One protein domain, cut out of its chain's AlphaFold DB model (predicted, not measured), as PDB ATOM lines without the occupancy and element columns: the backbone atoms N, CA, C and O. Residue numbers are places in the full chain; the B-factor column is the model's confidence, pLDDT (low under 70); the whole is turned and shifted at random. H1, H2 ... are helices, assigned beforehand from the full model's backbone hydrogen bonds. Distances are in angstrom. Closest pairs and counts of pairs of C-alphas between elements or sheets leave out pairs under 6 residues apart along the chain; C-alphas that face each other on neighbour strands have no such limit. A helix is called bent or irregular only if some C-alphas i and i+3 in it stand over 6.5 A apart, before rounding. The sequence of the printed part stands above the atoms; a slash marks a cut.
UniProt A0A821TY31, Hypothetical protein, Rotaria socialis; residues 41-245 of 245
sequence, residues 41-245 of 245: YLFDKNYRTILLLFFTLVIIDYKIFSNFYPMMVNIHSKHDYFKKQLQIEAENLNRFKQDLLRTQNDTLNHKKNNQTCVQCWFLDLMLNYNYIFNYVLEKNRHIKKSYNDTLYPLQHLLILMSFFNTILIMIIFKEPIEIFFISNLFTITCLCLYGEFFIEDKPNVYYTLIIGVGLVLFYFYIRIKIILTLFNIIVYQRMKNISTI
ATOM      1  N   TYR A  41      38.037  62.384 154.582       42.75
ATOM      2  CA  TYR A  41      38.993  61.925 155.581       42.75
ATOM      3  C   TYR A  41      40.340  61.486 154.993       42.75
ATOM      4  O   TYR A  41      41.364  61.714 155.625       42.75
ATOM      5  N   LEU A  42      40.375  60.935 153.770       49.19
ATOM      6  CA  LEU A  42      41.630  60.528 153.111       49.19
ATOM      7  C   LEU A  42      42.171  61.585 152.137       49.19
ATOM      8  O   LEU A  42      43.384  61.730 152.000       49.19
ATOM      9  N   PHE A  43      41.289  62.353 151.493       52.47
ATOM     10  CA  PHE A  43      41.673  63.291 150.432       52.47
ATOM     11  C   PHE A  43      41.623  64.764 150.832       52.47
ATOM     12  O   PHE A  43      42.193  65.603 150.136       52.47
ATOM     13  N   ASP A  44      41.008  65.091 151.968       53.97
ATOM     14  CA  ASP A  44      40.774  66.480 152.386       53.97
ATOM     15  C   ASP A  44      42.042  67.189 152.908       53.97
ATOM     16  O   ASP A  44      42.017  68.381 153.192       53.97
ATOM     17  N   LYS A  45      43.179  66.477 153.018       54.84
ATOM     18  CA  LYS A  45      44.436  67.030 153.560       54.84
ATOM     19  C   LYS A  45      45.679  66.869 152.681       54.84
ATOM     20  O   LYS A  45      46.734  67.356 153.072       54.84
ATOM     21  N   ASN A  46      45.609  66.209 151.519       70.56
ATOM     22  CA  ASN A  46      46.830  65.886 150.770       70.56
ATOM     23  C   ASN A  46      46.643  65.900 149.241       70.56
ATOM     24  O   ASN A  46      46.603  64.858 148.586       70.56
ATOM     25  N   TYR A  47      46.592  67.104 148.654       74.69
ATOM     26  CA  TYR A  47      46.512  67.301 147.196       74.69
ATOM     27  C   TYR A  47      47.612  66.534 146.435       74.69
ATOM     28  O   TYR A  47      47.392  66.051 145.325       74.69
ATOM     29  N   ARG A  48      48.795  66.382 147.052       77.69
ATOM     30  CA  ARG A  48      49.933  65.634 146.499       77.69
ATOM     31  C   ARG A  48      49.594  64.163 146.270       77.69
ATOM     32  O   ARG A  48      49.961  63.618 145.237       77.69
ATOM     33  N   THR A  49      48.857  63.540 147.188       80.00
ATOM     34  CA  THR A  49      48.434  62.139 147.067       80.00
ATOM     35  C   THR A  49      47.449  61.953 145.915       80.00
ATOM     36  O   THR A  49      47.557  60.980 145.175       80.00
ATOM     37  N   ILE A  50      46.532  62.908 145.707       78.94
ATOM     38  CA  ILE A  50      45.584  62.881 144.578       78.94
ATOM     39  C   ILE A  50      46.330  63.010 143.249       78.94
ATOM     40  O   ILE A  50      46.069  62.256 142.315       78.94
ATOM     41  N   LEU A  51      47.287  63.938 143.177       80.31
ATOM     42  CA  LEU A  51      48.107  64.152 141.987       80.31
ATOM     43  C   LEU A  51      48.952  62.910 141.654       80.31
ATOM     44  O   LEU A  51      48.994  62.480 140.504       80.31
ATOM     45  N   LEU A  52      49.588  62.303 142.661       85.38
ATOM     46  CA  LEU A  52      50.354  61.064 142.499       85.38
ATOM     47  C   LEU A  52      49.472  59.915 142.006       85.38
ATOM     48  O   LEU A  52      49.865  59.189 141.092       85.38
ATOM     49  N   LEU A  53      48.270  59.773 142.572       83.12
ATOM     50  CA  LEU A  53      47.303  58.770 142.140       83.12
ATOM     51  C   LEU A  53      46.904  58.993 140.676       83.12
ATOM     52  O   LEU A  53      46.959  58.054 139.890       83.12
ATOM     53  N   PHE A  54      46.609  60.232 140.280       83.75
ATOM     54  CA  PHE A  54      46.313  60.586 138.890       83.75
ATOM     55  C   PHE A  54      47.435  60.162 137.927       83.75
ATOM     56  O   PHE A  54      47.177  59.432 136.971       83.75
ATOM     57  N   PHE A  55      48.686  60.555 138.194       85.81
ATOM     58  CA  PHE A  55      49.823  60.188 137.339       85.81
ATOM     59  C   PHE A  55      50.054  58.676 137.285       85.81
ATOM     60  O   PHE A  55      50.320  58.126 136.216       85.81
ATOM     61  N   THR A  56      49.905  57.993 138.421       88.06
ATOM     62  CA  THR A  56      50.050  56.535 138.501       88.06
ATOM     63  C   THR A  56      49.004  55.833 137.634       88.06
ATOM     64  O   THR A  56      49.346  54.912 136.894       88.06
ATOM     65  N   LEU A  57      47.747  56.290 137.663       86.88
ATOM     66  CA  LEU A  57      46.679  55.730 136.831       86.88
ATOM     67  C   LEU A  57      46.977  55.896 135.337       86.88
ATOM     68  O   LEU A  57      46.850  54.927 134.594       86.88
ATOM     69  N   VAL A  58      47.462  57.068 134.912       86.56
ATOM     70  CA  VAL A  58      47.838  57.320 133.508       86.56
ATOM     71  C   VAL A  58      48.949  56.372 133.039       86.56
ATOM     72  O   VAL A  58      48.869  55.816 131.943       86.56
ATOM     73  N   ILE A  59      49.976  56.143 133.868       90.06
ATOM     74  CA  ILE A  59      51.076  55.221 133.539       90.06
ATOM     75  C   ILE A  59      50.564  53.781 133.410       90.06
ATOM     76  O   ILE A  59      50.946  53.073 132.472       90.06
ATOM     77  N   ILE A  60      49.700  53.348 134.331       88.75
ATOM     78  CA  ILE A  60      49.098  52.011 134.297       88.75
ATOM     79  C   ILE A  60      48.268  51.835 133.021       88.75
ATOM     80  O   ILE A  60      48.442  50.841 132.317       88.75
ATOM     81  N   ASP A  61      47.430  52.814 132.681       86.69
ATOM     82  CA  ASP A  61      46.576  52.763 131.491       86.69
ATOM     83  C   ASP A  61      47.407  52.684 130.200       86.69
ATOM     84  O   ASP A  61      47.113  51.870 129.321       86.69
ATOM     85  N   TYR A  62      48.503  53.447 130.111       87.69
ATOM     86  CA  TYR A  62      49.436  53.362 128.985       87.69
ATOM     87  C   TYR A  62      50.068  51.967 128.857       87.69
ATOM     88  O   TYR A  62      50.117  51.402 127.761       87.69
ATOM     89  N   LYS A  63      50.526  51.379 129.971       89.81
ATOM     90  CA  LYS A  63      51.127  50.034 129.973       89.81
ATOM     91  C   LYS A  63      50.129  48.957 129.566       89.81
ATOM     92  O   LYS A  63      50.479  48.065 128.795       89.81
ATOM     93  N   ILE A  64      48.894  49.056 130.045       88.44
ATOM     94  CA  ILE A  64      47.815  48.146 129.666       88.44
ATOM     95  C   ILE A  64      47.551  48.235 128.163       88.44
ATOM     96  O   ILE A  64      47.551  47.207 127.491       88.44
ATOM     97  N   PHE A  65      47.402  49.445 127.617       86.62
ATOM     98  CA  PHE A  65      47.163  49.637 126.185       86.62
ATOM     99  C   PHE A  65      48.318  49.100 125.327       86.62
ATOM    100  O   PHE A  65      48.090  48.369 124.360       86.62
ATOM    101  N   SER A  66      49.558  49.399 125.728       88.62
ATOM    102  CA  SER A  66      50.774  48.943 125.046       88.62
ATOM    103  C   SER A  66      50.909  47.418 125.007       88.62
ATOM    104  O   SER A  66      51.542  46.908 124.088       88.62
ATOM    105  N   ASN A  67      50.342  46.695 125.978       89.81
ATOM    106  CA  ASN A  67      50.342  45.229 126.006       89.81
ATOM    107  C   ASN A  67      49.114  44.635 125.303       89.81
ATOM    108  O   ASN A  67      49.224  43.632 124.602       89.81
ATOM    109  N   PHE A  68      47.947  45.260 125.460       89.38
ATOM    110  CA  PHE A  68      46.685  44.778 124.905       89.38
ATOM    111  C   PHE A  68      46.685  44.777 123.373       89.38
ATOM    112  O   PHE A  68      46.330  43.775 122.752       89.38
ATOM    113  N   TYR A  69      47.116  45.880 122.754       88.69
ATOM    114  CA  TYR A  69      47.115  46.022 121.297       88.69
ATOM    115  C   TYR A  69      47.917  44.924 120.568       88.69
ATOM    116  O   TYR A  69      47.337  44.241 119.719       88.69
ATOM    117  N   PRO A  70      49.202  44.664 120.892       90.88
ATOM    118  CA  PRO A  70      49.956  43.609 120.219       90.88
ATOM    119  C   PRO A  70      49.393  42.207 120.487       90.88
ATOM    120  O   PRO A  70      49.431  41.366 119.589       90.88
ATOM    121  N   MET A  71      48.821  41.942 121.671       89.81
ATOM    122  CA  MET A  71      48.148  40.664 121.951       89.81
ATOM    123  C   MET A  71      46.939  40.453 121.034       89.81
ATOM    124  O   MET A  71      46.793  39.382 120.444       89.81
ATOM    125  N   MET A  72      46.115  41.489 120.856       87.88
ATOM    126  CA  MET A  72      44.967  41.460 119.946       87.88
ATOM    127  C   MET A  72      45.389  41.247 118.492       87.88
ATOM    128  O   MET A  72      44.809  40.403 117.812       87.88
ATOM    129  N   VAL A  73      46.420  41.958 118.024       89.56
ATOM    130  CA  VAL A  73      46.957  41.790 116.662       89.56
ATOM    131  C   VAL A  73      47.485  40.368 116.456       89.56
ATOM    132  O   VAL A  73      47.169  39.737 115.448       89.56
ATOM    133  N   ASN A  74      48.230  39.825 117.423       89.75
ATOM    134  CA  ASN A  74      48.750  38.458 117.362       89.75
ATOM    135  C   ASN A  74      47.616  37.418 117.292       89.75
ATOM    136  O   ASN A  74      47.644  36.552 116.417       89.75
ATOM    137  N   ILE A  75      46.590  37.528 118.145       87.94
ATOM    138  CA  ILE A  75      45.423  36.629 118.122       87.94
ATOM    139  C   ILE A  75      44.668  36.749 116.794       87.94
ATOM    140  O   ILE A  75      44.342  35.735 116.179       87.94
ATOM    141  N   HIS A  76      44.427  37.976 116.329       87.69
ATOM    142  CA  HIS A  76      43.719  38.224 115.078       87.69
ATOM    143  C   HIS A  76      44.472  37.647 113.871       87.69
ATOM    144  O   HIS A  76      43.879  36.928 113.072       87.69
ATOM    145  N   SER A  77      45.789  37.861 113.789       88.50
ATOM    146  CA  SER A  77      46.623  37.361 112.684       88.50
ATOM    147  C   SER A  77      46.644  35.833 112.563       88.50
ATOM    148  O   SER A  77      46.836  35.295 111.476       88.50
ATOM    149  N   LYS A  78      46.424  35.122 113.675       87.00
ATOM    150  CA  LYS A  78      46.414  33.654 113.731       87.00
ATOM    151  C   LYS A  78      45.006  33.066 113.712       87.00
ATOM    152  O   LYS A  78      44.867  31.845 113.776       87.00
ATOM    153  N   HIS A  79      43.971  33.900 113.625       84.00
ATOM    154  CA  HIS A  79      42.586  33.458 113.745       84.00
ATOM    155  C   HIS A  79      42.230  32.364 112.734       84.00
ATOM    156  O   HIS A  79      41.806  31.278 113.133       84.00
ATOM    157  N   ASP A  80      42.429  32.637 111.444       83.19
ATOM    158  CA  ASP A  80      42.043  31.712 110.374       83.19
ATOM    159  C   ASP A  80      42.840  30.410 110.439       83.19
ATOM    160  O   ASP A  80      42.297  29.326 110.210       83.19
ATOM    161  N   TYR A  81      44.115  30.508 110.824       87.88
ATOM    162  CA  TYR A  81      44.963  29.349 111.067       87.88
ATOM    163  C   TYR A  81      44.390  28.476 112.185       87.88
ATOM    164  O   TYR A  81      44.148  27.290 111.962       87.88
ATOM    165  N   PHE A  82      44.117  29.050 113.361       86.12
ATOM    166  CA  PHE A  82      43.563  28.298 114.484       86.12
ATOM    167  C   PHE A  82      42.197  27.713 114.149       86.12
ATOM    168  O   PHE A  82      41.969  26.536 114.402       86.12
ATOM    169  N   LYS A  83      41.314  28.483 113.509       83.19
ATOM    170  CA  LYS A  83      39.993  28.008 113.084       83.19
ATOM    171  C   LYS A  83      40.100  26.773 112.189       83.19
ATOM    172  O   LYS A  83      39.458  25.761 112.465       83.19
ATOM    173  N   LYS A  84      40.932  26.839 111.146       86.69
ATOM    174  CA  LYS A  84      41.106  25.737 110.194       86.69
ATOM    175  C   LYS A  84      41.761  24.519 110.845       86.69
ATOM    176  O   LYS A  84      41.299  23.400 110.655       86.69
ATOM    177  N   GLN A  85      42.822  24.726 111.618       87.00
ATOM    178  CA  GLN A  85      43.559  23.624 112.234       87.00
ATOM    179  C   GLN A  85      42.769  22.946 113.357       87.00
ATOM    180  O   GLN A  85      42.831  21.729 113.483       87.00
ATOM    181  N   LEU A  86      41.963  23.693 114.116       83.56
ATOM    182  CA  LEU A  86      41.084  23.123 115.142       83.56
ATOM    183  C   LEU A  86      39.943  22.310 114.523       83.56
ATOM    184  O   LEU A  86      39.582  21.272 115.070       83.56
ATOM    185  N   GLN A  87      39.426  22.719 113.359       85.31
ATOM    186  CA  GLN A  87      38.485  21.898 112.588       85.31
ATOM    187  C   GLN A  87      39.127  20.592 112.115       85.31
ATOM    188  O   GLN A  87      38.560  19.528 112.343       85.31
ATOM    189  N   ILE A  88      40.325  20.656 111.528       86.06
ATOM    190  CA  ILE A  88      41.060  19.462 111.081       86.06
ATOM    191  C   ILE A  88      41.356  18.529 112.264       86.06
ATOM    192  O   ILE A  88      41.151  17.321 112.166       86.06
ATOM    193  N   GLU A  89      41.808  19.073 113.396       84.38
ATOM    194  CA  GLU A  89      42.081  18.298 114.610       84.38
ATOM    195  C   GLU A  89      40.807  17.606 115.126       84.38
ATOM    196  O   GLU A  89      40.832  16.408 115.419       84.38
ATOM    197  N   ALA A  90      39.672  18.312 115.156       84.50
ATOM    198  CA  ALA A  90      38.383  17.747 115.550       84.50
ATOM    199  C   ALA A  90      37.889  16.661 114.576       84.50
ATOM    200  O   ALA A  90      37.393  15.619 115.011       84.50
ATOM    201  N   GLU A  91      38.041  16.867 113.266       88.38
ATOM    202  CA  GLU A  91      37.707  15.867 112.248       88.38
ATOM    203  C   GLU A  91      38.568  14.609 112.388       88.38
ATOM    204  O   GLU A  91      38.036  13.499 112.359       88.38
ATOM    205  N   ASN A  92      39.876  14.768 112.598       87.50
ATOM    206  CA  ASN A  92      40.800  13.653 112.797       87.50
ATOM    207  C   ASN A  92      40.468  12.866 114.070       87.50
ATOM    208  O   ASN A  92      40.433  11.637 114.034       87.50
ATOM    209  N   LEU A  93      40.159  13.555 115.175       86.94
ATOM    210  CA  LEU A  93      39.722  12.912 116.418       86.94
ATOM    211  C   LEU A  93      38.393  12.166 116.238       86.94
ATOM    212  O   LEU A  93      38.240  11.054 116.745       86.94
ATOM    213  N   ASN A  94      37.444  12.733 115.490       87.38
ATOM    214  CA  ASN A  94      36.173  12.073 115.194       87.38
ATOM    215  C   ASN A  94      36.349  10.839 114.302       87.38
ATOM    216  O   ASN A  94      35.735   9.810 114.581       87.38
ATOM    217  N   ARG A  95      37.203  10.910 113.271       90.38
ATOM    218  CA  ARG A  95      37.546   9.747 112.436       90.38
ATOM    219  C   ARG A  95      38.205   8.657 113.271       90.38
ATOM    220  O   ARG A  95      37.729   7.531 113.264       90.38
ATOM    221  N   PHE A  96      39.192   9.016 114.091       87.81
ATOM    222  CA  PHE A  96      39.849   8.077 114.998       87.81
ATOM    223  C   PHE A  96      38.863   7.404 115.965       87.81
ATOM    224  O   PHE A  96      38.924   6.195 116.178       87.81
ATOM    225  N   LYS A  97      37.896   8.158 116.508       88.69
ATOM    226  CA  LYS A  97      36.819   7.598 117.337       88.69
ATOM    227  C   LYS A  97      35.963   6.594 116.565       88.69
ATOM    228  O   LYS A  97      35.630   5.540 117.097       88.69
ATOM    229  N   GLN A  98      35.574   6.932 115.335       91.06
ATOM    230  CA  GLN A  98      34.781   6.046 114.484       91.06
ATOM    231  C   GLN A  98      35.551   4.776 114.121       91.06
ATOM    232  O   GLN A  98      34.964   3.698 114.162       91.06
ATOM    233  N   ASP A  99      36.844   4.890 113.828       89.00
ATOM    234  CA  ASP A  99      37.701   3.748 113.519       89.00
ATOM    235  C   ASP A  99      37.865   2.841 114.741       89.00
ATOM    236  O   ASP A  99      37.649   1.640 114.622       89.00
ATOM    237  N   LEU A 100      38.095   3.398 115.938       87.62
ATOM    238  CA  LEU A 100      38.109   2.617 117.184       87.62
ATOM    239  C   LEU A 100      36.786   1.874 117.419       87.62
ATOM    240  O   LEU A 100      36.800   0.696 117.771       87.62
ATOM    241  N   LEU A 101      35.645   2.538 117.211       87.31
ATOM    242  CA  LEU A 101      34.325   1.912 117.354       87.31
ATOM    243  C   LEU A 101      34.090   0.816 116.304       87.31
ATOM    244  O   LEU A 101      33.500  -0.216 116.623       87.31
ATOM    245  N   ARG A 102      34.550   1.017 115.063       88.31
ATOM    246  CA  ARG A 102      34.500  -0.008 114.010       88.31
ATOM    247  C   ARG A 102      35.362  -1.206 114.379       88.31
ATOM    248  O   ARG A 102      34.833  -2.307 114.414       88.31
ATOM    249  N   THR A 103      36.618  -0.996 114.769       85.25
ATOM    250  CA  THR A 103      37.516  -2.069 115.218       85.25
ATOM    251  C   THR A 103      36.931  -2.839 116.400       85.25
ATOM    252  O   THR A 103      36.958  -4.070 116.406       85.25
ATOM    253  N   GLN A 104      36.333  -2.145 117.373       84.56
ATOM    254  CA  GLN A 104      35.646  -2.787 118.493       84.56
ATOM    255  C   GLN A 104      34.486  -3.676 118.012       84.56
ATOM    256  O   GLN A 104      34.365  -4.825 118.441       84.56
ATOM    257  N   ASN A 105      33.648  -3.171 117.104       85.06
ATOM    258  CA  ASN A 105      32.520  -3.920 116.549       85.06
ATOM    259  C   ASN A 105      32.970  -5.112 115.693       85.06
ATOM    260  O   ASN A 105      32.402  -6.195 115.819       85.06
ATOM    261  N   ASP A 106      34.003  -4.943 114.871       82.56
ATOM    262  CA  ASP A 106      34.562  -5.999 114.026       82.56
ATOM    263  C   ASP A 106      35.174  -7.111 114.880       82.56
ATOM    264  O   ASP A 106      34.906  -8.287 114.642       82.56
ATOM    265  N   THR A 107      35.890  -6.755 115.951       77.94
ATOM    266  CA  THR A 107      36.422  -7.714 116.936       77.94
ATOM    267  C   THR A 107      35.292  -8.509 117.601       77.94
ATOM    268  O   THR A 107      35.359  -9.736 117.722       77.94
ATOM    269  N   LEU A 108      34.205  -7.835 118.001       78.31
ATOM    270  CA  LEU A 108      33.029  -8.487 118.587       78.31
ATOM    271  C   LEU A 108      32.302  -9.401 117.587       78.31
ATOM    272  O   LEU A 108      31.839 -10.479 117.970       78.31
ATOM    273  N   ASN A 109      32.204  -9.002 116.318       76.56
ATOM    274  CA  ASN A 109      31.557  -9.781 115.260       76.56
ATOM    275  C   ASN A 109      32.402 -10.990 114.840       76.56
ATOM    276  O   ASN A 109      31.867 -12.092 114.703       76.56
ATOM    277  N   HIS A 110      33.721 -10.836 114.715       70.88
ATOM    278  CA  HIS A 110      34.630 -11.950 114.448       70.88
ATOM    279  C   HIS A 110      34.621 -12.982 115.575       70.88
ATOM    280  O   HIS A 110      34.566 -14.177 115.285       70.88
ATOM    281  N   LYS A 111      34.551 -12.553 116.843       68.69
ATOM    282  CA  LYS A 111      34.339 -13.460 117.983       68.69
ATOM    283  C   LYS A 111      33.045 -14.274 117.850       68.69
ATOM    284  O   LYS A 111      33.032 -15.456 118.186       68.69
ATOM    285  N   LYS A 112      31.951 -13.652 117.395       66.38
ATOM    286  CA  LYS A 112      30.663 -14.340 117.197       66.38
ATOM    287  C   LYS A 112      30.716 -15.352 116.048       66.38
ATOM    288  O   LYS A 112      30.109 -16.412 116.174       66.38
ATOM    289  N   ASN A 113      31.447 -15.044 114.975       62.72
ATOM    290  CA  ASN A 113      31.470 -15.844 113.744       62.72
ATOM    291  C   ASN A 113      32.576 -16.919 113.703       62.72
ATOM    292  O   ASN A 113      32.396 -17.931 113.033       62.72
ATOM    293  N   ASN A 114      33.695 -16.736 114.414       59.94
ATOM    294  CA  ASN A 114      34.830 -17.668 114.469       59.94
ATOM    295  C   ASN A 114      35.156 -18.027 115.930       59.94
ATOM    296  O   ASN A 114      36.010 -17.419 116.576       59.94
ATOM    297  N   GLN A 115      34.480 -19.052 116.456       61.81
ATOM    298  CA  GLN A 115      34.632 -19.526 117.843       61.81
ATOM    299  C   GLN A 115      35.960 -20.258 118.127       61.81
ATOM    300  O   GLN A 115      36.194 -20.705 119.246       61.81
ATOM    301  N   THR A 116      36.840 -20.413 117.138       60.50
ATOM    302  CA  THR A 116      37.901 -21.430 117.169       60.50
ATOM    303  C   THR A 116      39.176 -21.035 117.919       60.50
ATOM    304  O   THR A 116      40.002 -21.907 118.167       60.50
ATOM    305  N   CYS A 117      39.355 -19.780 118.352       68.25
ATOM    306  CA  CYS A 117      40.531 -19.401 119.146       68.25
ATOM    307  C   CYS A 117      40.274 -18.207 120.078       68.25
ATOM    308  O   CYS A 117      40.502 -17.054 119.721       68.25
ATOM    309  N   VAL A 118      39.845 -18.473 121.315       61.56
ATOM    310  CA  VAL A 118      39.645 -17.433 122.347       61.56
ATOM    311  C   VAL A 118      40.944 -16.671 122.652       61.56
ATOM    312  O   VAL A 118      40.902 -15.459 122.845       61.56
ATOM    313  N   GLN A 119      42.098 -17.349 122.637       63.75
ATOM    314  CA  GLN A 119      43.411 -16.722 122.853       63.75
ATOM    315  C   GLN A 119      43.788 -15.722 121.753       63.75
ATOM    316  O   GLN A 119      44.437 -14.725 122.048       63.75
ATOM    317  N   CYS A 120      43.336 -15.945 120.518       69.06
ATOM    318  CA  CYS A 120      43.653 -15.088 119.378       69.06
ATOM    319  C   CYS A 120      42.966 -13.717 119.468       69.06
ATOM    320  O   CYS A 120      43.485 -12.747 118.934       69.06
ATOM    321  N   TRP A 121      41.834 -13.630 120.174       65.69
ATOM    322  CA  TRP A 121      41.044 -12.398 120.318       65.69
ATOM    323  C   TRP A 121      41.124 -11.788 121.722       65.69
ATOM    324  O   TRP A 121      40.556 -10.728 121.972       65.69
ATOM    325  N   PHE A 122      41.777 -12.467 122.671       68.75
ATOM    326  CA  PHE A 122      41.792 -12.076 124.082       68.75
ATOM    327  C   PHE A 122      42.424 -10.697 124.303       68.75
ATOM    328  O   PHE A 122      41.891  -9.904 125.076       68.75
ATOM    329  N   LEU A 123      43.519 -10.400 123.595       66.62
ATOM    330  CA  LEU A 123      44.187  -9.097 123.635       66.62
ATOM    331  C   LEU A 123      43.267  -7.979 123.133       66.62
ATOM    332  O   LEU A 123      43.082  -6.994 123.843       66.62
ATOM    333  N   ASP A 124      42.611  -8.169 121.988       66.62
ATOM    334  CA  ASP A 124      41.729  -7.151 121.404       66.62
ATOM    335  C   ASP A 124      40.432  -6.941 122.200       66.62
ATOM    336  O   ASP A 124      39.879  -5.841 122.220       66.62
ATOM    337  N   LEU A 125      39.952  -7.980 122.896       65.56
ATOM    338  CA  LEU A 125      38.802  -7.910 123.806       65.56
ATOM    339  C   LEU A 125      39.142  -7.260 125.154       65.56
ATOM    340  O   LEU A 125      38.255  -6.704 125.800       65.56
ATOM    341  N   MET A 126      40.405  -7.345 125.580       72.38
ATOM    342  CA  MET A 126      40.932  -6.670 126.770       72.38
ATOM    343  C   MET A 126      41.294  -5.202 126.501       72.38
ATOM    344  O   MET A 126      41.468  -4.438 127.454       72.38
ATOM    345  N   LEU A 127      41.397  -4.777 125.233       77.69
ATOM    346  CA  LEU A 127      41.648  -3.379 124.898       77.69
ATOM    347  C   LEU A 127      40.486  -2.507 125.372       77.69
ATOM    348  O   LEU A 127      39.338  -2.625 124.941       77.69
ATOM    349  N   ASN A 128      40.807  -1.560 126.245       82.00
ATOM    350  CA  ASN A 128      39.869  -0.533 126.651       82.00
ATOM    351  C   ASN A 128      39.886   0.603 125.617       82.00
ATOM    352  O   ASN A 128      40.632   1.574 125.746       82.00
ATOM    353  N   TYR A 129      39.052   0.481 124.584       79.50
ATOM    354  CA  TYR A 129      38.933   1.467 123.499       79.50
ATOM    355  C   TYR A 129      38.621   2.885 124.008       79.50
ATOM    356  O   TYR A 129      39.133   3.860 123.458       79.50
ATOM    357  N   ASN A 130      37.864   3.018 125.106       81.25
ATOM    358  CA  ASN A 130      37.609   4.315 125.742       81.25
ATOM    359  C   ASN A 130      38.876   4.903 126.373       81.25
ATOM    360  O   ASN A 130      39.128   6.098 126.242       81.25
ATOM    361  N   TYR A 131      39.687   4.071 127.034       85.56
ATOM    362  CA  TYR A 131      40.979   4.500 127.572       85.56
ATOM    363  C   TYR A 131      41.921   4.965 126.456       85.56
ATOM    364  O   TYR A 131      42.507   6.038 126.563       85.56
ATOM    365  N   ILE A 132      42.006   4.210 125.356       83.25
ATOM    366  CA  ILE A 132      42.837   4.561 124.192       83.25
ATOM    367  C   ILE A 132      42.374   5.887 123.582       83.25
ATOM    368  O   ILE A 132      43.195   6.772 123.337       83.25
ATOM    369  N   PHE A 133      41.064   6.056 123.381       83.62
ATOM    370  CA  PHE A 133      40.506   7.298 122.858       83.62
ATOM    371  C   PHE A 133      40.824   8.492 123.762       83.62
ATOM    372  O   PHE A 133      41.311   9.509 123.274       83.62
ATOM    373  N   ASN A 134      40.606   8.361 125.073       83.38
ATOM    374  CA  ASN A 134      40.879   9.433 126.028       83.38
ATOM    375  C   ASN A 134      42.372   9.778 126.092       83.38
ATOM    376  O   ASN A 134      42.719  10.957 126.088       83.38
ATOM    377  N   TYR A 135      43.255   8.775 126.073       85.81
ATOM    378  CA  TYR A 135      44.705   8.978 126.060       85.81
ATOM    379  C   TYR A 135      45.167   9.748 124.812       85.81
ATOM    380  O   TYR A 135      45.938  10.705 124.903       85.81
ATOM    381  N   VAL A 136      44.656   9.371 123.638       82.25
ATOM    382  CA  VAL A 136      44.949  10.061 122.374       82.25
ATOM    383  C   VAL A 136      44.369  11.474 122.371       82.25
ATOM    384  O   VAL A 136      45.041  12.409 121.941       82.25
ATOM    385  N   LEU A 137      43.151  11.651 122.884       80.56
ATOM    386  CA  LEU A 137      42.495  12.952 122.988       80.56
ATOM    387  C   LEU A 137      43.260  13.907 123.913       80.56
ATOM    388  O   LEU A 137      43.349  15.096 123.617       80.56
ATOM    389  N   GLU A 138      43.848  13.405 124.996       78.56
ATOM    390  CA  GLU A 138      44.678  14.199 125.904       78.56
ATOM    391  C   GLU A 138      46.022  14.587 125.265       78.56
ATOM    392  O   GLU A 138      46.468  15.730 125.389       78.56
ATOM    393  N   LYS A 139      46.663  13.659 124.543       77.88
ATOM    394  CA  LYS A 139      48.006  13.866 123.978       77.88
ATOM    395  C   LYS A 139      48.025  14.643 122.663       77.88
ATOM    396  O   LYS A 139      48.938  15.441 122.475       77.88
ATOM    397  N   ASN A 140      47.038  14.455 121.787       76.12
ATOM    398  CA  ASN A 140      47.077  14.975 120.413       76.12
ATOM    399  C   ASN A 140      46.382  16.332 120.223       76.12
ATOM    400  O   ASN A 140      46.253  16.796 119.092       76.12
ATOM    401  N   ARG A 141      45.983  17.009 121.309       79.25
ATOM    402  CA  ARG A 141      45.359  18.345 121.270       79.25
ATOM    403  C   ARG A 141      46.369  19.497 121.146       79.25
ATOM    404  O   ARG A 141      46.324  20.479 121.893       79.25
ATOM    405  N   HIS A 142      47.335  19.369 120.238       83.88
ATOM    406  CA  HIS A 142      48.454  20.312 120.120       83.88
ATOM    407  C   HIS A 142      48.027  21.693 119.616       83.88
ATOM    408  O   HIS A 142      48.494  22.705 120.151       83.88
ATOM    409  N   ILE A 143      47.124  21.762 118.632       84.12
ATOM    410  CA  ILE A 143      46.637  23.046 118.117       84.12
ATOM    411  C   ILE A 143      45.738  23.695 119.159       84.12
ATOM    412  O   ILE A 143      45.872  24.894 119.405       84.12
ATOM    413  N   LYS A 144      44.887  22.913 119.837       81.00
ATOM    414  CA  LYS A 144      44.063  23.426 120.943       81.00
ATOM    415  C   LYS A 144      44.915  24.027 122.057       81.00
ATOM    416  O   LYS A 144      44.608  25.114 122.540       81.00
ATOM    417  N   LYS A 145      46.011  23.364 122.427       84.69
ATOM    418  CA  LYS A 145      46.951  23.903 123.412       84.69
ATOM    419  C   LYS A 145      47.584  25.212 122.933       84.69
ATOM    420  O   LYS A 145      47.518  26.203 123.647       84.69
ATOM    421  N   SER A 146      48.110  25.246 121.708       85.38
ATOM    422  CA  SER A 146      48.717  26.459 121.141       85.38
ATOM    423  C   SER A 146      47.727  27.630 121.034       85.38
ATOM    424  O   SER A 146      48.087  28.783 121.290       85.38
ATOM    425  N   TYR A 147      46.470  27.334 120.700       84.56
ATOM    426  CA  TYR A 147      45.380  28.302 120.698       84.56
ATOM    427  C   TYR A 147      45.149  28.882 122.097       84.56
ATOM    428  O   TYR A 147      45.175  30.102 122.267       84.56
ATOM    429  N   ASN A 148      45.003  28.019 123.107       82.69
ATOM    430  CA  ASN A 148      44.823  28.436 124.496       82.69
ATOM    431  C   ASN A 148      46.012  29.261 125.001       82.69
ATOM    432  O   ASN A 148      45.800  30.324 125.572       82.69
ATOM    433  N   ASP A 149      47.246  28.841 124.722       86.19
ATOM    434  CA  ASP A 149      48.461  29.564 125.117       86.19
ATOM    435  C   ASP A 149      48.533  30.964 124.476       86.19
ATOM    436  O   ASP A 149      49.072  31.903 125.063       86.19
ATOM    437  N   THR A 150      47.952  31.131 123.283       86.75
ATOM    438  CA  THR A 150      47.878  32.429 122.595       86.75
ATOM    439  C   THR A 150      46.769  33.322 123.162       86.75
ATOM    440  O   THR A 150      46.933  34.541 123.230       86.75
ATOM    441  N   LEU A 151      45.641  32.735 123.569       84.75
ATOM    442  CA  LEU A 151      44.455  33.449 124.050       84.75
ATOM    443  C   LEU A 151      44.555  33.823 125.540       84.75
ATOM    444  O   LEU A 151      44.131  34.908 125.942       84.75
ATOM    445  N   TYR A 152      45.130  32.936 126.353       84.75
ATOM    446  CA  TYR A 152      45.140  33.013 127.815       84.75
ATOM    447  C   TYR A 152      45.725  34.322 128.374       84.75
ATOM    448  O   TYR A 152      45.092  34.912 129.253       84.75
ATOM    449  N   PRO A 153      46.852  34.862 127.859       88.44
ATOM    450  CA  PRO A 153      47.386  36.135 128.347       88.44
ATOM    451  C   PRO A 153      46.406  37.304 128.181       88.44
ATOM    452  O   PRO A 153      46.284  38.137 129.079       88.44
ATOM    453  N   LEU A 154      45.672  37.347 127.062       87.19
ATOM    454  CA  LEU A 154      44.673  38.384 126.804       87.19
ATOM    455  C   LEU A 154      43.495  38.261 127.776       87.19
ATOM    456  O   LEU A 154      43.069  39.255 128.362       87.19
ATOM    457  N   GLN A 155      42.984  37.043 127.968       84.88
ATOM    458  CA  GLN A 155      41.876  36.780 128.891       84.88
ATOM    459  C   GLN A 155      42.253  37.158 130.326       84.88
ATOM    460  O   GLN A 155      41.503  37.853 131.010       84.88
ATOM    461  N   HIS A 156      43.451  36.764 130.762       85.38
ATOM    462  CA  HIS A 156      43.959  37.097 132.085       85.38
ATOM    463  C   HIS A 156      44.107  38.615 132.268       85.38
ATOM    464  O   HIS A 156      43.744  39.147 133.321       85.38
ATOM    465  N   LEU A 157      44.605  39.332 131.257       87.94
ATOM    466  CA  LEU A 157      44.702  40.793 131.294       87.94
ATOM    467  C   LEU A 157      43.318  41.442 131.443       87.94
ATOM    468  O   LEU A 157      43.140  42.316 132.287       87.94
ATOM    469  N   LEU A 158      42.328  40.982 130.678       85.62
ATOM    470  CA  LEU A 158      40.960  41.506 130.705       85.62
ATOM    471  C   LEU A 158      40.255  41.271 132.053       85.62
ATOM    472  O   LEU A 158      39.572  42.164 132.567       85.62
ATOM    473  N   ILE A 159      40.474  40.106 132.668       84.25
ATOM    474  CA  ILE A 159      39.978  39.799 134.016       84.25
ATOM    475  C   ILE A 159      40.623  40.737 135.044       84.25
ATOM    476  O   ILE A 159      39.916  41.359 135.840       84.25
ATOM    477  N   LEU A 160      41.950  40.907 134.998       85.81
ATOM    478  CA  LEU A 160      42.666  41.823 135.893       85.81
ATOM    479  C   LEU A 160      42.182  43.271 135.747       85.81
ATOM    480  O   LEU A 160      41.962  43.944 136.752       85.81
ATOM    481  N   MET A 161      41.978  43.742 134.514       85.12
ATOM    482  CA  MET A 161      41.445  45.080 134.238       85.12
ATOM    483  C   MET A 161      40.062  45.282 134.866       85.12
ATOM    484  O   MET A 161      39.798  46.335 135.451       85.12
ATOM    485  N   SER A 162      39.205  44.264 134.787       82.62
ATOM    486  CA  SER A 162      37.855  44.293 135.362       82.62
ATOM    487  C   SER A 162      37.898  44.392 136.890       82.62
ATOM    488  O   SER A 162      37.287  45.292 137.470       82.62
ATOM    489  N   PHE A 163      38.706  43.555 137.553       83.88
ATOM    490  CA  PHE A 163      38.901  43.638 139.005       83.88
ATOM    491  C   PHE A 163      39.509  44.970 139.442       83.88
ATOM    492  O   PHE A 163      39.049  45.578 140.411       83.88
ATOM    493  N   PHE A 164      40.517  45.453 138.716       84.81
ATOM    494  CA  PHE A 164      41.189  46.705 139.038       84.81
ATOM    495  C   PHE A 164      40.236  47.907 138.947       84.81
ATOM    496  O   PHE A 164      40.274  48.786 139.807       84.81
ATOM    497  N   ASN A 165      39.326  47.924 137.967       82.44
ATOM    498  CA  ASN A 165      38.268  48.932 137.898       82.44
ATOM    499  C   ASN A 165      37.318  48.867 139.090       82.44
ATOM    500  O   ASN A 165      37.042  49.900 139.696       82.44
ATOM    501  N   THR A 166      36.859  47.672 139.455       82.19
ATOM    502  CA  THR A 166      35.965  47.484 140.604       82.19
ATOM    503  C   THR A 166      36.609  47.984 141.905       82.19
ATOM    504  O   THR A 166      35.960  48.690 142.677       82.19
ATOM    505  N   ILE A 167      37.904  47.713 142.111       83.31
ATOM    506  CA  ILE A 167      38.667  48.220 143.265       83.31
ATOM    507  C   ILE A 167      38.725  49.753 143.258       83.31
ATOM    508  O   ILE A 167      38.428  50.382 144.272       83.31
ATOM    509  N   LEU A 168      39.068  50.379 142.128       79.62
ATOM    510  CA  LEU A 168      39.143  51.841 142.059       79.62
ATOM    511  C   LEU A 168      37.791  52.518 142.253       79.62
ATOM    512  O   LEU A 168      37.728  53.555 142.907       79.62
ATOM    513  N   ILE A 169      36.720  51.936 141.713       80.38
ATOM    514  CA  ILE A 169      35.363  52.445 141.912       80.38
ATOM    515  C   ILE A 169      35.031  52.474 143.410       80.38
ATOM    516  O   ILE A 169      34.563  53.500 143.901       80.38
ATOM    517  N   MET A 170      35.335  51.394 144.139       78.25
ATOM    518  CA  MET A 170      35.116  51.322 145.588       78.25
ATOM    519  C   MET A 170      35.969  52.319 146.384       78.25
ATOM    520  O   MET A 170      35.512  52.827 147.403       78.25
ATOM    521  N   ILE A 171      37.196  52.610 145.939       76.94
ATOM    522  CA  ILE A 171      38.094  53.547 146.633       76.94
ATOM    523  C   ILE A 171      37.681  55.010 146.402       76.94
ATOM    524  O   ILE A 171      37.808  55.838 147.304       76.94
ATOM    525  N   ILE A 172      37.234  55.350 145.190       72.19
ATOM    526  CA  ILE A 172      37.063  56.748 144.762       72.19
ATOM    527  C   ILE A 172      35.640  57.258 145.005       72.19
ATOM    528  O   ILE A 172      35.461  58.420 145.379       72.19
ATOM    529  N   PHE A 173      34.624  56.422 144.800       71.56
ATOM    530  CA  PHE A 173      33.228  56.840 144.887       71.56
ATOM    531  C   PHE A 173      32.610  56.428 146.223       71.56
ATOM    532  O   PHE A 173      32.744  55.295 146.669       71.56
ATOM    533  N   LYS A 174      31.886  57.362 146.845       64.31
ATOM    534  CA  LYS A 174      31.238  57.155 148.146       64.31
ATOM    535  C   LYS A 174      29.992  56.266 148.066       64.31
ATOM    536  O   LYS A 174      29.766  55.447 148.945       64.31
ATOM    537  N   GLU A 175      29.196  56.431 147.013       69.94
ATOM    538  CA  GLU A 175      28.004  55.623 146.732       69.94
ATOM    539  C   GLU A 175      28.107  55.078 145.304       69.94
ATOM    540  O   GLU A 175      27.440  55.560 144.392       69.94
ATOM    541  N   PRO A 176      28.989  54.095 145.061       72.00
ATOM    542  CA  PRO A 176      29.255  53.618 143.713       72.00
ATOM    543  C   PRO A 176      28.153  52.712 143.156       72.00
ATOM    544  O   PRO A 176      28.405  52.075 142.144       72.00
ATOM    545  N   ILE A 177      26.979  52.599 143.791       76.19
ATOM    546  CA  ILE A 177      26.033  51.479 143.604       76.19
ATOM    547  C   ILE A 177      25.765  51.193 142.122       76.19
ATOM    548  O   ILE A 177      25.932  50.056 141.689       76.19
ATOM    549  N   GLU A 178      25.443  52.214 141.327       72.62
ATOM    550  CA  GLU A 178      25.158  52.053 139.896       72.62
ATOM    551  C   GLU A 178      26.390  51.605 139.092       72.62
ATOM    552  O   GLU A 178      26.348  50.610 138.370       72.62
ATOM    553  N   ILE A 179      27.521  52.302 139.244       72.88
ATOM    554  CA  ILE A 179      28.758  52.020 138.493       72.88
ATOM    555  C   ILE A 179      29.353  50.668 138.920       72.88
ATOM    556  O   ILE A 179      29.844  49.903 138.091       72.88
ATOM    557  N   PHE A 180      29.277  50.355 140.209       78.75
ATOM    558  CA  PHE A 180      29.713  49.099 140.802       78.75
ATOM    559  C   PHE A 180      28.854  47.930 140.327       78.75
ATOM    560  O   PHE A 180      29.402  46.883 139.985       78.75
ATOM    561  N   PHE A 181      27.531  48.099 140.260       79.38
ATOM    562  CA  PHE A 181      26.635  47.070 139.736       79.38
ATOM    563  C   PHE A 181      26.951  46.760 138.271       79.38
ATOM    564  O   PHE A 181      27.150  45.597 137.926       79.38
ATOM    565  N   ILE A 182      27.097  47.791 137.430       77.69
ATOM    566  CA  ILE A 182      27.447  47.612 136.013       77.69
ATOM    567  C   ILE A 182      28.826  46.948 135.882       77.69
ATOM    568  O   ILE A 182      28.959  45.981 135.138       77.69
ATOM    569  N   SER A 183      29.834  47.400 136.636       78.94
ATOM    570  CA  SER A 183      31.188  46.821 136.606       78.94
ATOM    571  C   SER A 183      31.203  45.340 137.011       78.94
ATOM    572  O   SER A 183      31.857  44.522 136.359       78.94
ATOM    573  N   ASN A 184      30.447  44.962 138.047       80.81
ATOM    574  CA  ASN A 184      30.343  43.565 138.474       80.81
ATOM    575  C   ASN A 184      29.557  42.710 137.485       80.81
ATOM    576  O   ASN A 184      29.997  41.605 137.180       80.81
ATOM    577  N   LEU A 185      28.447  43.213 136.938       82.75
ATOM    578  CA  LEU A 185      27.699  42.504 135.901       82.75
ATOM    579  C   LEU A 185      28.595  42.220 134.689       82.75
ATOM    580  O   LEU A 185      28.597  41.109 134.159       82.75
ATOM    581  N   PHE A 186      29.410  43.201 134.301       77.12
ATOM    582  CA  PHE A 186      30.370  43.062 133.213       77.12
ATOM    583  C   PHE A 186      31.461  42.032 133.544       77.12
ATOM    584  O   PHE A 186      31.756  41.162 132.728       77.12
ATOM    585  N   THR A 187      31.996  42.063 134.769       80.06
ATOM    586  CA  THR A 187      33.001  41.097 135.251       80.06
ATOM    587  C   THR A 187      32.452  39.667 135.259       80.06
ATOM    588  O   THR A 187      33.105  38.755 134.756       80.06
ATOM    589  N   ILE A 188      31.235  39.469 135.772       82.56
ATOM    590  CA  ILE A 188      30.557  38.165 135.800       82.56
ATOM    591  C   ILE A 188      30.316  37.667 134.375       82.56
ATOM    592  O   ILE A 188      30.646  36.528 134.066       82.56
ATOM    593  N   THR A 189      29.818  38.533 133.490       78.81
ATOM    594  CA  THR A 189      29.597  38.196 132.076       78.81
ATOM    595  C   THR A 189      30.897  37.735 131.410       78.81
ATOM    596  O   THR A 189      30.893  36.746 130.682       78.81
ATOM    597  N   CYS A 190      32.030  38.376 131.714       77.31
ATOM    598  CA  CYS A 190      33.337  37.948 131.208       77.31
ATOM    599  C   CYS A 190      33.745  36.574 131.717       77.31
ATOM    600  O   CYS A 190      34.185  35.742 130.931       77.31
ATOM    601  N   LEU A 191      33.596  36.331 133.020       80.12
ATOM    602  CA  LEU A 191      33.926  35.040 133.618       80.12
ATOM    603  C   LEU A 191      33.051  33.920 133.046       80.12
ATOM    604  O   LEU A 191      33.577  32.856 132.736       80.12
ATOM    605  N   CYS A 192      31.753  34.170 132.849       77.19
ATOM    606  CA  CYS A 192      30.835  33.215 132.232       77.19
ATOM    607  C   CYS A 192      31.231  32.906 130.786       77.19
ATOM    608  O   CYS A 192      31.374  31.738 130.440       77.19
ATOM    609  N   LEU A 193      31.479  33.934 129.968       72.44
ATOM    610  CA  LEU A 193      31.874  33.752 128.568       72.44
ATOM    611  C   LEU A 193      33.211  33.014 128.461       72.44
ATOM    612  O   LEU A 193      33.348  32.103 127.650       72.44
ATOM    613  N   TYR A 194      34.190  33.345 129.305       72.56
ATOM    614  CA  TYR A 194      35.453  32.610 129.337       72.56
ATOM    615  C   TYR A 194      35.288  31.176 129.832       72.56
ATOM    616  O   TYR A 194      35.881  30.281 129.238       72.56
ATOM    617  N   GLY A 195      34.462  30.935 130.853       71.44
ATOM    618  CA  GLY A 195      34.135  29.588 131.321       71.44
ATOM    619  C   GLY A 195      33.492  28.735 130.227       71.44
ATOM    620  O   GLY A 195      33.886  27.588 130.031       71.44
ATOM    621  N   GLU A 196      32.574  29.310 129.454       66.25
ATOM    622  CA  GLU A 196      31.934  28.645 128.318       66.25
ATOM    623  C   GLU A 196      32.944  28.310 127.208       66.25
ATOM    624  O   GLU A 196      32.941  27.187 126.710       66.25
ATOM    625  N   PHE A 197      33.907  29.198 126.914       62.94
ATOM    626  CA  PHE A 197      35.022  28.895 126.000       62.94
ATOM    627  C   PHE A 197      35.938  27.755 126.478       62.94
ATOM    628  O   PHE A 197      36.606  27.130 125.652       62.94
ATOM    629  N   PHE A 198      36.011  27.485 127.784       59.84
ATOM    630  CA  PHE A 198      36.752  26.335 128.314       59.84
ATOM    631  C   PHE A 198      35.957  25.028 128.211       59.84
ATOM    632  O   PHE A 198      36.566  23.965 128.056       59.84
ATOM    633  N   ILE A 199      34.626  25.105 128.304       57.25
ATOM    634  CA  ILE A 199      33.724  23.949 128.318       57.25
ATOM    635  C   ILE A 199      33.372  23.505 126.894       57.25
ATOM    636  O   ILE A 199      33.405  22.310 126.599       57.25
ATOM    637  N   GLU A 200      33.064  24.440 125.994       59.06
ATOM    638  CA  GLU A 200      32.784  24.119 124.600       59.06
ATOM    639  C   GLU A 200      34.084  24.023 123.789       59.06
ATOM    640  O   GLU A 200      34.852  24.974 123.672       59.06
ATOM    641  N   ASP A 201      34.303  22.882 123.125       58.22
ATOM    642  CA  ASP A 201      35.393  22.647 122.157       58.22
ATOM    643  C   ASP A 201      35.257  23.511 120.867       58.22
ATOM    644  O   ASP A 201      35.774  23.157 119.806       58.22
ATOM    645  N   LYS A 202      34.556  24.652 120.925       59.44
ATOM    646  CA  LYS A 202      34.312  25.572 119.807       59.44
ATOM    647  C   LYS A 202      35.082  26.882 120.011       59.44
ATOM    648  O   LYS A 202      34.574  27.827 120.611       59.44
ATOM    649  N   PRO A 203      36.306  26.983 119.476       56.09
ATOM    650  CA  PRO A 203      37.102  28.198 119.552       56.09
ATOM    651  C   PRO A 203      36.465  29.282 118.675       56.09
ATOM    652  O   PRO A 203      36.631  29.286 117.454       56.09
ATOM    653  N   ASN A 204      35.740  30.223 119.282       66.62
ATOM    654  CA  ASN A 204      35.232  31.388 118.566       66.62
ATOM    655  C   ASN A 204      36.030  32.648 118.905       66.62
ATOM    656  O   ASN A 204      35.610  33.519 119.665       66.62
ATOM    657  N   VAL A 205      37.213  32.729 118.299       67.62
ATOM    658  CA  VAL A 205      38.165  33.836 118.462       67.62
ATOM    659  C   VAL A 205      37.509  35.193 118.200       67.62
ATOM    660  O   VAL A 205      37.805  36.151 118.903       67.62
ATOM    661  N   TYR A 206      36.587  35.285 117.230       72.81
ATOM    662  CA  TYR A 206      35.880  36.533 116.925       72.81
ATOM    663  C   TYR A 206      35.069  37.039 118.113       72.81
ATOM    664  O   TYR A 206      35.117  38.226 118.415       72.81
ATOM    665  N   TYR A 207      34.379  36.148 118.825       74.06
ATOM    666  CA  TYR A 207      33.648  36.536 120.026       74.06
ATOM    667  C   TYR A 207      34.617  37.002 121.109       74.06
ATOM    668  O   TYR A 207      34.406  38.068 121.678       74.06
ATOM    669  N   THR A 208      35.721  36.281 121.341       74.56
ATOM    670  CA  THR A 208      36.738  36.715 122.315       74.56
ATOM    671  C   THR A 208      37.327  38.087 121.970       74.56
ATOM    672  O   THR A 208      37.495  38.914 122.866       74.56
ATOM    673  N   LEU A 209      37.596  38.360 120.689       79.88
ATOM    674  CA  LEU A 209      38.097  39.656 120.228       79.88
ATOM    675  C   LEU A 209      37.052  40.765 120.416       79.88
ATOM    676  O   LEU A 209      37.381  41.813 120.963       79.88
ATOM    677  N   ILE A 210      35.797  40.543 120.011       82.75
ATOM    678  CA  ILE A 210      34.709  41.530 120.140       82.75
ATOM    679  C   ILE A 210      34.450  41.860 121.614       82.75
ATOM    680  O   ILE A 210      34.397  43.035 121.984       82.75
ATOM    681  N   ILE A 211      34.350  40.835 122.463       78.88
ATOM    682  CA  ILE A 211      34.190  40.991 123.913       78.88
ATOM    683  C   ILE A 211      35.396  41.739 124.491       78.88
ATOM    684  O   ILE A 211      35.221  42.681 125.260       78.88
ATOM    685  N   GLY A 212      36.614  41.374 124.079       80.31
ATOM    686  CA  GLY A 212      37.847  42.033 124.509       80.31
ATOM    687  C   GLY A 212      37.892  43.519 124.157       80.31
ATOM    688  O   GLY A 212      38.227  44.340 125.009       80.31
ATOM    689  N   VAL A 213      37.499  43.895 122.937       84.81
ATOM    690  CA  VAL A 213      37.390  45.307 122.537       84.81
ATOM    691  C   VAL A 213      36.333  46.026 123.373       84.81
ATOM    692  O   VAL A 213      36.609  47.102 123.901       84.81
ATOM    693  N   GLY A 214      35.148  45.430 123.542       83.81
ATOM    694  CA  GLY A 214      34.075  46.006 124.358       83.81
ATOM    695  C   GLY A 214      34.506  46.251 125.807       83.81
ATOM    696  O   GLY A 214      34.256  47.322 126.358       83.81
ATOM    697  N   LEU A 215      35.232  45.299 126.392       80.94
ATOM    698  CA  LEU A 215      35.822  45.408 127.726       80.94
ATOM    699  C   LEU A 215      36.817  46.543 127.849       80.94
ATOM    700  O   LEU A 215      36.768  47.296 128.818       80.94
ATOM    701  N   VAL A 216      37.710  46.680 126.876       84.62
ATOM    702  CA  VAL A 216      38.702  47.751 126.891       84.62
ATOM    703  C   VAL A 216      38.041  49.116 126.728       84.62
ATOM    704  O   VAL A 216      38.402  50.050 127.441       84.62
ATOM    705  N   LEU A 217      37.027  49.239 125.869       85.31
ATOM    706  CA  LEU A 217      36.256  50.478 125.738       85.31
ATOM    707  C   LEU A 217      35.527  50.831 127.038       85.31
ATOM    708  O   LEU A 217      35.603  51.973 127.495       85.31
ATOM    709  N   PHE A 218      34.869  49.856 127.668       82.75
ATOM    710  CA  PHE A 218      34.208  50.055 128.957       82.75
ATOM    711  C   PHE A 218      35.209  50.408 130.066       82.75
ATOM    712  O   PHE A 218      34.957  51.296 130.885       82.75
ATOM    713  N   TYR A 219      36.383  49.774 130.050       84.50
ATOM    714  CA  TYR A 219      37.481  50.104 130.946       84.50
ATOM    715  C   TYR A 219      37.899  51.566 130.788       84.50
ATOM    716  O   TYR A 219      37.905  52.304 131.775       84.50
ATOM    717  N   PHE A 220      38.180  52.011 129.562       84.25
ATOM    718  CA  PHE A 220      38.553  53.399 129.295       84.25
ATOM    719  C   PHE A 220      37.444  54.381 129.667       84.25
ATOM    720  O   PHE A 220      37.734  55.443 130.214       84.25
ATOM    721  N   TYR A 221      36.181  54.021 129.448       85.56
ATOM    722  CA  TYR A 221      35.046  54.832 129.878       85.56
ATOM    723  C   TYR A 221      35.054  55.074 131.398       85.56
ATOM    724  O   TYR A 221      34.985  56.226 131.839       85.56
ATOM    725  N   ILE A 222      35.208  54.016 132.205       82.12
ATOM    726  CA  ILE A 222      35.320  54.139 133.669       82.12
ATOM    727  C   ILE A 222      36.547  54.980 134.045       82.12
ATOM    728  O   ILE A 222      36.456  55.847 134.916       82.12
ATOM    729  N   ARG A 223      37.686  54.768 133.376       84.06
ATOM    730  CA  ARG A 223      38.923  55.515 133.648       84.06
ATOM    731  C   ARG A 223      38.772  56.999 133.401       84.06
ATOM    732  O   ARG A 223      39.124  57.787 134.270       84.06
ATOM    733  N   ILE A 224      38.196  57.382 132.266       85.00
ATOM    734  CA  ILE A 224      37.933  58.784 131.942       85.00
ATOM    735  C   ILE A 224      37.022  59.401 133.005       85.00
ATOM    736  O   ILE A 224      37.311  60.493 133.487       85.00
ATOM    737  N   LYS A 225      35.968  58.695 133.439       83.25
ATOM    738  CA  LYS A 225      35.102  59.161 134.535       83.25
ATOM    739  C   LYS A 225      35.888  59.381 135.829       83.25
ATOM    740  O   LYS A 225      35.767  60.449 136.421       83.25
ATOM    741  N   ILE A 226      36.725  58.424 136.230       81.12
ATOM    742  CA  ILE A 226      37.586  58.532 137.416       81.12
ATOM    743  C   ILE A 226      38.542  59.728 137.305       81.12
ATOM    744  O   ILE A 226      38.621  60.541 138.224       81.12
ATOM    745  N   ILE A 227      39.242  59.860 136.179       82.94
ATOM    746  CA  ILE A 227      40.200  60.936 135.894       82.94
ATOM    747  C   ILE A 227      39.510  62.301 135.971       82.94
ATOM    748  O   ILE A 227      40.021  63.202 136.634       82.94
ATOM    749  N   LEU A 228      38.332  62.450 135.357       84.12
ATOM    750  CA  LEU A 228      37.541  63.682 135.419       84.12
ATOM    751  C   LEU A 228      37.084  63.997 136.847       84.12
ATOM    752  O   LEU A 228      37.164  65.146 137.278       84.12
ATOM    753  N   THR A 229      36.644  62.991 137.607       80.12
ATOM    754  CA  THR A 229      36.276  63.167 139.018       80.12
ATOM    755  C   THR A 229      37.473  63.631 139.848       80.12
ATOM    756  O   THR A 229      37.351  64.603 140.592       80.12
ATOM    757  N   LEU A 230      38.639  63.000 139.691       79.31
ATOM    758  CA  LEU A 230      39.871  63.399 140.381       79.31
ATOM    759  C   LEU A 230      40.302  64.818 139.992       79.31
ATOM    760  O   LEU A 230      40.648  65.611 140.865       79.31
ATOM    761  N   PHE A 231      40.226  65.166 138.706       81.50
ATOM    762  CA  PHE A 231      40.536  66.508 138.215       81.50
ATOM    763  C   PHE A 231      39.614  67.568 138.832       81.50
ATOM    764  O   PHE A 231      40.097  68.575 139.350       81.50
ATOM    765  N   ASN A 232      38.302  67.316 138.865       80.38
ATOM    766  CA  ASN A 232      37.335  68.218 139.491       80.38
ATOM    767  C   ASN A 232      37.609  68.406 140.991       80.38
ATOM    768  O   ASN A 232      37.502  69.525 141.492       80.38
ATOM    769  N   ILE A 233      38.015  67.344 141.699       75.62
ATOM    770  CA  ILE A 233      38.415  67.428 143.112       75.62
ATOM    771  C   ILE A 233      39.655  68.318 143.273       75.62
ATOM    772  O   ILE A 233      39.658  69.198 144.135       75.62
ATOM    773  N   ILE A 234      40.683  68.142 142.434       77.00
ATOM    774  CA  ILE A 234      41.905  68.969 142.464       77.00
ATOM    775  C   ILE A 234      41.563  70.446 142.228       77.00
ATOM    776  O   ILE A 234      42.018  71.318 142.972       77.00
ATOM    777  N   VAL A 235      40.753  70.735 141.206       80.38
ATOM    778  CA  VAL A 235      40.339  72.102 140.860       80.38
ATOM    779  C   VAL A 235      39.540  72.737 142.000       80.38
ATOM    780  O   VAL A 235      39.824  73.873 142.386       80.38
ATOM    781  N   TYR A 236      38.598  71.997 142.589       77.81
ATOM    782  CA  TYR A 236      37.808  72.466 143.727       77.81
ATOM    783  C   TYR A 236      38.682  72.779 144.950       77.81
ATOM    784  O   TYR A 236      38.562  73.858 145.529       77.81
ATOM    785  N   GLN A 237      39.607  71.884 145.314       72.94
ATOM    786  CA  GLN A 237      40.534  72.116 146.428       72.94
ATOM    787  C   GLN A 237      41.425  73.340 146.187       72.94
ATOM    788  O   GLN A 237      41.647  74.129 147.106       72.94
ATOM    789  N   ARG A 238      41.896  73.539 144.950       75.62
ATOM    790  CA  ARG A 238      42.688  74.719 144.586       75.62
ATOM    791  C   ARG A 238      41.882  76.010 144.737       75.62
ATOM    792  O   ARG A 238      42.395  76.959 145.321       75.62
ATOM    793  N   MET A 239      40.638  76.043 144.253       75.69
ATOM    794  CA  MET A 239      39.768  77.218 144.396       75.69
ATOM    795  C   MET A 239      39.434  77.514 145.862       75.69
ATOM    796  O   MET A 239      39.524  78.664 146.285       75.69
ATOM    797  N   LYS A 240      39.132  76.480 146.658       70.94
ATOM    798  CA  LYS A 240      38.860  76.618 148.095       70.94
ATOM    799  C   LYS A 240      40.055  77.217 148.842       70.94
ATOM    800  O   LYS A 240      39.868  78.162 149.600       70.94
ATOM    801  N   ASN A 241      41.269  76.731 148.576       63.56
ATOM    802  CA  ASN A 241      42.485  77.256 149.204       63.56
ATOM    803  C   ASN A 241      42.769  78.721 148.836       63.56
ATOM    804  O   ASN A 241      43.303  79.446 149.666       63.56
ATOM    805  N   ILE A 242      42.414  79.161 147.622       63.41
ATOM    806  CA  ILE A 242      42.555  80.568 147.206       63.41
ATOM    807  C   ILE A 242      41.544  81.459 147.939       63.41
ATOM    808  O   ILE A 242      41.893  82.560 148.329       63.41
ATOM    809  N   SER A 243      40.311  80.989 148.162       52.53
ATOM    810  CA  SER A 243      39.260  81.774 148.835       52.53
ATOM    811  C   SER A 243      39.441  81.949 150.350       52.53
ATOM    812  O   SER A 243      38.731  82.739 150.962       52.53
ATOM    813  N   THR A 244      40.340  81.175 150.963       54.12
ATOM    814  CA  THR A 244      40.648  81.220 152.405       54.12
ATOM    815  C   THR A 244      41.890  82.047 152.749       54.12
ATOM    816  O   THR A 244      42.236  82.131 153.926       54.12
ATOM    817  N   ILE A 245      42.571  82.599 151.741       47.31
ATOM    818  CA  ILE A 245      43.705  83.528 151.874       47.31
ATOM    819  C   ILE A 245      43.170  84.940 151.653       47.31
ATOM    820  O   ILE A 245      43.559  85.831 152.437       47.31
TER     821      ILE A 245
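AT A GLANCE: This is residues 41 to 245 of the 245 residues of the protein "Hypothetical protein" of Rotaria socialis (UniProt A0A821TY31). This is a long rod in two halves: in one, H1, H5b, H6 and H7 make a loose up-and-down bundle, each running against the one before it in the chain; in the other, H2 makes a long arm with H3, H4 and H5a running back along it. The printed part has 205 residues with seven named helices, H1 to H7, and no named strand; the class is all helix. It is extended, with a radius of gyration of the C-alphas of 28.3 A and spans of 111 by 32 by 22 A.

HOW THE PARTS SIT: Start at H1, residues 47 to 77, which touches H7, residues 205 to 243, at Tyr 47 and Ile 234, their closest C-alphas, 6.8 A apart. H5, residues 142 to 172, was assigned as one helix by its hydrogen bonds but is bent, with C-alphas 150 and 153 6.9 A apart; its arms are H5a, 142 to 150, and H5b, 153 to 172. H5b and H6, residues 177 to 199, form a hairpin, closest at C-alphas 162 and 187, 5.8 A. Along H2, residues 79 to 113, its residues 93 to 104 alone touch H4, residues 129 to 139, closest at C-alphas 100 and 129, 6.5 A. H3, residues 118 to 126, is irregular, with C-alphas 120 and 123 7.4 A apart; it and H2 form a hairpin, closest at C-alphas 107 and 124, 7.0 A. Every O i to N i+4 pair is within hydrogen-bond range in H2, H4, H5a, H5b, H6 and H7, against 26 of 27 in H1 and 3 of 5 in H3.

IN THESE COORDINATES: Find C-alpha 47 at (46.512, 67.301, 147.196); from there H1 runs 45.7 A. H2 runs 50.5 A, H6 32.4 A, and H7 56.8 A to C-alpha 243 at (39.260, 81.774, 148.835).

THE WHOLE: The C-alphas farthest apart, of Thr 116 and Ile 245, are 110.7 A apart. The printed part has no cut, and the six links between helices are tight. In this model pLDDT is under 70 at 37 residues, among them 111 to 125 and 196 to 205.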